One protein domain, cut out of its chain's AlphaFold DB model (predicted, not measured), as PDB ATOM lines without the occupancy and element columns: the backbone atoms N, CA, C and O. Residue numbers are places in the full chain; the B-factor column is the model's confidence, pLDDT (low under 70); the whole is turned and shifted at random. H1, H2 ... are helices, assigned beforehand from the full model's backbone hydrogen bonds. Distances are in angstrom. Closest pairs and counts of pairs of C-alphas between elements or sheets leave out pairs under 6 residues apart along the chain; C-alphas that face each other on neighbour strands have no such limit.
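AT A GLANCE: This is residues 24 to 73 of the 139 residues of an uncharacterized protein of Colletotrichum fioriniae PJ7 (UniProt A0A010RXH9). This flat domain has little regular structure: it is mostly loops, with H2 at one end of the longest axis and, towards the other end, the tiny helix H1 and a wide loop, residues 40 to 61. The opening stretch, residues 24 to 35, runs through the middle. Printed are 50 residues with two named helices, H1 then H2, and no named strand; the class is all helix, though the helices hold only 15 residues. The whole is compact, with a radius of gyration of the C-alphas of 10.9 A and spans of 31 by 23 by 12 A.

IN THESE COORDINATES: After residues 24 to 35, H1 is residues 36 to 39, beginning at C-alpha 36 (88.694, 87.334, 78.064). H2 is residues 62 to 72, 15.2 A long, ending at C-alpha 72 (103.601, 102.749, 94.227).

HOW THE PARTS SIT: H1 and H2 are apart. In H2 every O i to N i+4 pair is within hydrogen-bond range; H1 is too short for such a pair, but its one O i to N i+3 pair is within range.

THE WHOLE: The C-alphas farthest apart, of Pro 47 and Ile 71, are 31.2 A apart. The link from H1 to H2, 22 residues, is long. The printed part has no cut, and no printed residue is under 70 in pLDDT.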
ATOM      1  N   PHE A  24      91.437  93.157  80.659       93.88
ATOM      2  CA  PHE A  24      92.106  92.798  81.895       93.88
ATOM      3  C   PHE A  24      93.614  92.948  81.736       93.88
ATOM      4  O   PHE A  24      94.156  92.757  80.645       93.88
ATOM      5  N   THR A  25      94.284  93.262  82.834       92.38
ATOM      6  CA  THR A  25      95.746  93.237  82.967       92.38
ATOM      7  C   THR A  25      96.115  92.361  84.152       92.38
ATOM      8  O   THR A  25      95.384  92.353  85.141       92.38
ATOM      9  N   CYS A  26      97.262  91.690  84.094       90.88
ATOM     10  CA  CYS A  26      97.844  91.052  85.271       90.88
ATOM     11  C   CYS A  26      98.788  92.037  85.970       90.88
ATOM     12  O   CYS A  26      99.611  92.667  85.307       90.88
ATOM     13  N   ILE A  27      98.699  92.161  87.298       87.44
ATOM     14  CA  ILE A  27      99.612  93.015  88.077       87.44
ATOM     15  C   ILE A  27     101.061  92.507  88.051       87.44
ATOM     16  O   ILE A  27     101.988  93.307  88.114       87.44
ATOM     17  N   GLN A  28     101.239  91.190  87.919       88.00
ATOM     18  CA  GLN A  28     102.540  90.518  87.972       88.00
ATOM     19  C   GLN A  28     103.224  90.394  86.602       88.00
ATOM     20  O   GLN A  28     104.401  90.055  86.524       88.00
ATOM     21  N   CYS A  29     102.494  90.643  85.512       86.25
ATOM     22  CA  CYS A  29     103.037  90.607  84.157       86.25
ATOM     23  C   CYS A  29     103.187  92.033  83.604       86.25
ATOM     24  O   CYS A  29     103.084  93.029  84.321       86.25
ATOM     25  N   ASN A  30     103.444  92.148  82.300       73.94
ATOM     26  CA  ASN A  30     103.573  93.443  81.633       73.94
ATOM     27  C   ASN A  30     102.254  94.257  81.607       73.94
ATOM     28  O   ASN A  30     101.192  93.833  82.061       73.94
ATOM     29  N   ASN A  31     102.314  95.453  81.017       77.00
ATOM     30  CA  ASN A  31     101.208  96.421  81.010       77.00
ATOM     31  C   ASN A  31     100.229  96.208  79.846       77.00
ATOM     32  O   ASN A  31      99.521  97.139  79.454       77.00
ATOM     33  N   LEU A  32     100.224  95.023  79.238       89.12
ATOM     34  CA  LEU A  32      99.355  94.721  78.111       89.12
ATOM     35  C   LEU A  32      97.971  94.308  78.603       89.12
ATOM     36  O   LEU A  32      97.821  93.549  79.558       89.12
ATOM     37  N   ALA A  33      96.951  94.818  77.917       92.12
ATOM     38  CA  ALA A  33      95.556  94.539  78.219       92.12
ATOM     39  C   ALA A  33      94.998  93.491  77.249       92.12
ATOM     40  O   ALA A  33      95.166  93.617  76.035       92.12
ATOM     41  N   PHE A  34      94.297  92.487  77.766       94.12
ATOM     42  CA  PHE A  34      93.706  91.403  76.978       94.12
ATOM     43  C   PHE A  34      92.212  91.295  77.256       94.12
ATOM     44  O   PHE A  34      91.771  91.518  78.382       94.12
ATOM     45  N   CYS A  35      91.418  90.964  76.236       95.25
ATOM     46  CA  CYS A  35      90.039  90.539  76.464       95.25
ATOM     47  C   CYS A  35      90.012  89.110  77.005       95.25
ATOM     48  O   CYS A  35      91.023  88.412  76.945       95.25
ATOM     49  N   ASP A  36      88.849  88.668  77.477       95.19
ATOM     50  CA  ASP A  36      88.694  87.334  78.064       95.19
ATOM     51  C   ASP A  36      89.183  86.219  77.123       95.19
ATOM     52  O   ASP A  36      90.050  85.437  77.503       95.19
ATOM     53  N   ASP A  37      88.743  86.264  75.861       95.50
ATOM     54  CA  ASP A  37      89.109  85.283  74.827       95.50
ATOM     55  C   ASP A  37      90.611  85.247  74.513       95.50
ATOM     56  O   ASP A  37      91.140  84.222  74.109       95.50
ATOM     57  N   CYS A  38      91.305  86.378  74.651       95.06
ATOM     58  CA  CYS A  38      92.728  86.478  74.332       95.06
ATOM     59  C   CYS A  38      93.621  86.332  75.566       95.06
ATOM     60  O   CYS A  38      94.834  86.462  75.433       95.06
ATOM     61  N   TRP A  39      93.046  86.129  76.754       94.44
ATOM     62  CA  TRP A  39      93.811  86.048  77.993       94.44
ATOM     63  C   TRP A  39      94.759  84.854  77.972       94.44
ATOM     64  O   TRP A  39      95.955  85.046  78.139       94.44
ATOM     65  N   SER A  40      94.231  83.660  77.699       94.38
ATOM     66  CA  SER A  40      94.991  82.402  77.707       94.38
ATOM     67  C   SER A  40      95.818  82.152  76.444       94.38
ATOM     68  O   SER A  40      96.543  81.171  76.375       94.38
ATOM     69  N   GLU A  41      95.718  83.047  75.459       92.44
ATOM     70  CA  GLU A  41      96.487  83.019  74.203       92.44
ATOM     71  C   GLU A  41      97.870  83.670  74.337       92.44
ATOM     72  O   GLU A  41      98.655  83.695  73.385       92.44
ATOM     73  N   TRP A  42      98.139  84.305  75.476       90.69
ATOM     74  CA  TRP A  42      99.453  84.840  75.782       90.69
ATOM     75  C   TRP A  42     100.251  83.796  76.559       90.69
ATOM     76  O   TRP A  42      99.765  83.285  77.559       90.69
ATOM     77  N   GLU A  43     101.488  83.544  76.125       89.38
ATOM     78  CA  GLU A  43     102.434  82.577  76.708       89.38
ATOM     79  C   GLU A  43     102.520  82.637  78.247       89.38
ATOM     80  O   GLU A  43     102.577  81.605  78.904       89.38
ATOM     81  N   LEU A  44     102.467  83.831  78.855       90.62
ATOM     82  CA  LEU A  44     102.527  83.974  80.322       90.62
ATOM     83  C   LEU A  44     101.216  83.625  81.047       90.62
ATOM     84  O   LEU A  44     101.193  83.537  82.268       90.62
ATOM     85  N   HIS A  45     100.118  83.467  80.318       92.69
ATOM     86  CA  HIS A  45      98.778  83.198  80.839       92.69
ATOM     87  C   HIS A  45      98.203  81.879  80.299       92.69
ATOM     88  O   HIS A  45      96.988  81.656  80.377       92.69
ATOM     89  N   GLU A  46      99.052  81.013  79.742       92.62
ATOM     90  CA  GLU A  46      98.644  79.676  79.321       92.62
ATOM     91  C   GLU A  46      97.976  78.913  80.478       92.62
ATOM     92  O   GLU A  46      98.258  79.166  81.655       92.62
ATOM     93  N   PRO A  47      97.064  77.970  80.188       91.81
ATOM     94  CA  PRO A  47      96.442  77.159  81.225       91.81
ATOM     95  C   PRO A  47      97.485  76.471  82.120       91.81
ATOM     96  O   PRO A  47      98.306  75.690  81.651       91.81
ATOM     97  N   GLY A  48      97.430  76.750  83.425       90.69
ATOM     98  CA  GLY A  48      98.394  76.239  84.406       90.69
ATOM     99  C   GLY A  48      99.568  77.178  84.699       90.69
ATOM    100  O   GLY A  48     100.321  76.903  85.631       90.69
ATOM    101  N   ALA A  49      99.701  78.294  83.974       91.62
ATOM    102  CA  ALA A  49     100.652  79.343  84.313       91.62
ATOM    103  C   ALA A  49     100.311  79.967  85.672       91.62
ATOM    104  O   ALA A  49      99.147  80.255  85.988       91.62
ATOM    105  N   VAL A  50     101.351  80.181  86.471       93.81
ATOM    106  CA  VAL A  50     101.252  80.747  87.813       93.81
ATOM    107  C   VAL A  50     102.226  81.899  87.985       93.81
ATOM    108  O   VAL A  50     103.311  81.925  87.405       93.81
ATOM    109  N   GLY A  51     101.815  82.821  88.840       88.00
ATOM    110  CA  GLY A  51     102.609  83.934  89.301       88.00
ATOM    111  C   GLY A  51     103.804  83.539  90.162       88.00
ATOM    112  O   GLY A  51     103.961  82.391  90.578       88.00
ATOM    113  N   TRP A  52     104.606  84.539  90.524       87.94
ATOM    114  CA  TRP A  52     105.676  84.436  91.532       87.94
ATOM    115  C   TRP A  52     105.224  83.891  92.900       87.94
ATOM    116  O   TRP A  52     106.037  83.346  93.642       87.94
ATOM    117  N   ASP A  53     103.937  83.993  93.228       89.69
ATOM    118  CA  ASP A  53     103.310  83.489  94.450       89.69
ATOM    119  C   ASP A  53     102.715  82.077  94.285       89.69
ATOM    120  O   ASP A  53     102.055  81.566  95.191       89.69
ATOM    121  N   GLY A  54     102.929  81.437  93.129       91.38
ATOM    122  CA  GLY A  54     102.429  80.098  92.814       91.38
ATOM    123  C   GLY A  54     100.920  80.033  92.563       91.38
ATOM    124  O   GLY A  54     100.357  78.939  92.501       91.38
ATOM    125  N   ARG A  55     100.245  81.182  92.426       90.81
ATOM    126  CA  ARG A  55      98.801  81.267  92.167       90.81
ATOM    127  C   ARG A  55      98.516  81.577  90.697       90.81
ATOM    128  O   ARG A  55      99.343  82.207  90.042       90.81
ATOM    129  N   PRO A  56      97.347  81.178  90.161       91.44
ATOM    130  CA  PRO A  56      96.947  81.565  88.813       91.44
ATOM    131  C   PRO A  56      96.934  83.085  88.641       91.44
ATOM    132  O   PRO A  56      96.513  83.814  89.540       91.44
ATOM    133  N   HIS A  57      97.346  83.555  87.465       92.62
ATOM    134  CA  HIS A  57      97.354  84.981  87.151       92.62
ATOM    135  C   HIS A  57      95.952  85.598  87.252       92.62
ATOM    136  O   HIS A  57      94.998  85.144  86.614       92.62
ATOM    137  N   GLU A  58      95.839  86.675  88.029       91.62
ATOM    138  CA  GLU A  58      94.572  87.363  88.259       91.62
ATOM    139  C   GLU A  58      94.226  88.344  87.125       91.62
ATOM    140  O   GLU A  58      95.043  89.168  86.703       91.62
ATOM    141  N   LYS A  59      92.971  88.283  86.661       93.62
ATOM    142  CA  LYS A  59      92.375  89.236  85.715       93.62
ATOM    143  C   LYS A  59      91.945  90.516  86.439       93.62
ATOM    144  O   LYS A  59      90.795  90.646  86.857       93.62
ATOM    145  N   SER A  60      92.840  91.493  86.536       92.75
ATOM    146  CA  SER A  60      92.564  92.765  87.215       92.75
ATOM    147  C   SER A  60      92.082  93.859  86.253       92.75
ATOM    148  O   SER A  60      92.362  93.840  85.051       92.75
ATOM    149  N   ASN A  61      91.359  94.853  86.783       90.50
ATOM    150  CA  ASN A  61      90.920  96.014  86.005       90.50
ATOM    151  C   ASN A  61      92.136  96.892  85.623       90.50
ATOM    152  O   ASN A  61      92.811  97.388  86.532       90.50
ATOM    153  N   PRO A  62      92.372  97.171  84.324       89.12
ATOM    154  CA  PRO A  62      93.502  97.982  83.868       89.12
ATOM    155  C   PRO A  62      93.592  99.363  84.529       89.12
ATOM    156  O   PRO A  62      94.685  99.848  84.806       89.12
ATOM    157  N   GLN A  63      92.451  99.998  84.815       86.88
ATOM    158  CA  GLN A  63      92.427 101.312  85.462       86.88
ATOM    159  C   GLN A  63      92.885 101.242  86.918       86.88
ATOM    160  O   GLN A  63      93.561 102.151  87.390       86.88
ATOM    161  N   VAL A  64      92.530 100.168  87.628       88.50
ATOM    162  CA  VAL A  64      92.949  99.963  89.020       88.50
ATOM    163  C   VAL A  64      94.447  99.691  89.069       88.50
ATOM    164  O   VAL A  64      95.149 100.347  89.828       88.50
ATOM    165  N   VAL A  65      94.948  98.800  88.209       87.25
ATOM    166  CA  VAL A  65      96.386  98.494  88.130       87.25
ATOM    167  C   VAL A  65      97.198  99.737  87.769       87.25
ATOM    168  O   VAL A  65      98.220  99.999  88.395       87.25
ATOM    169  N   GLN A  66      96.732 100.545  86.810       85.44
ATOM    170  CA  GLN A  66      97.411 101.788  86.444       85.44
ATOM    171  C   GLN A  66      97.482 102.769  87.619       85.44
ATOM    172  O   GLN A  66      98.553 103.301  87.890       85.44
ATOM    173  N   ARG A  67      96.372 102.972  88.341       86.62
ATOM    174  CA  ARG A  67      96.356 103.835  89.534       86.62
ATOM    175  C   ARG A  67      97.296 103.319  90.618       86.62
ATOM    176  O   ARG A  67      98.035 104.104  91.190       86.62
ATOM    177  N   LEU A  68      97.296 102.009  90.880       85.94
ATOM    178  CA  LEU A  68      98.195 101.408  91.868       85.94
ATOM    179  C   LEU A  68      99.661 101.643  91.507       85.94
ATOM    180  O   LEU A  68     100.437 102.009  92.380       85.94
ATOM    181  N   ARG A  69     100.044 101.513  90.233       82.25
ATOM    182  CA  ARG A  69     101.416 101.832  89.810       82.25
ATOM    183  C   ARG A  69     101.745 103.309  89.943       82.25
ATOM    184  O   ARG A  69     102.825 103.635  90.397       82.25
ATOM    185  N   GLU A  70     100.823 104.203  89.601       83.25
ATOM    186  CA  GLU A  70     101.037 105.644  89.785       83.25
ATOM    187  C   GLU A  70     101.246 106.024  91.260       83.25
ATOM    188  O   GLU A  70     101.941 106.999  91.537       83.25
ATOM    189  N   ILE A  71     100.681 105.245  92.189       82.94
ATOM    190  CA  ILE A  71     100.867 105.407  93.636       82.94
ATOM    191  C   ILE A  71     102.184 104.777  94.111       82.94
ATOM    192  O   ILE A  71     102.922 105.407  94.859       82.94
ATOM    193  N   LEU A  72     102.466 103.531  93.715       82.94
ATOM    194  CA  LEU A  72     103.601 102.749  94.227       82.94
ATOM    195  C   LEU A  72     104.929 103.085  93.536       82.94
ATOM    196  O   LEU A  72     105.993 102.928  94.125       82.94
ATOM    197  N   GLU A  73     104.866 103.548  92.291       82.31
ATOM    198  CA  GLU A  73     106.006 103.878  91.436       82.31
ATOM    199  C   GLU A  73     105.826 105.298  90.863       82.31
ATOM    200  O   GLU A  73     105.695 105.485  89.644       82.31
TER     201      GLU A  73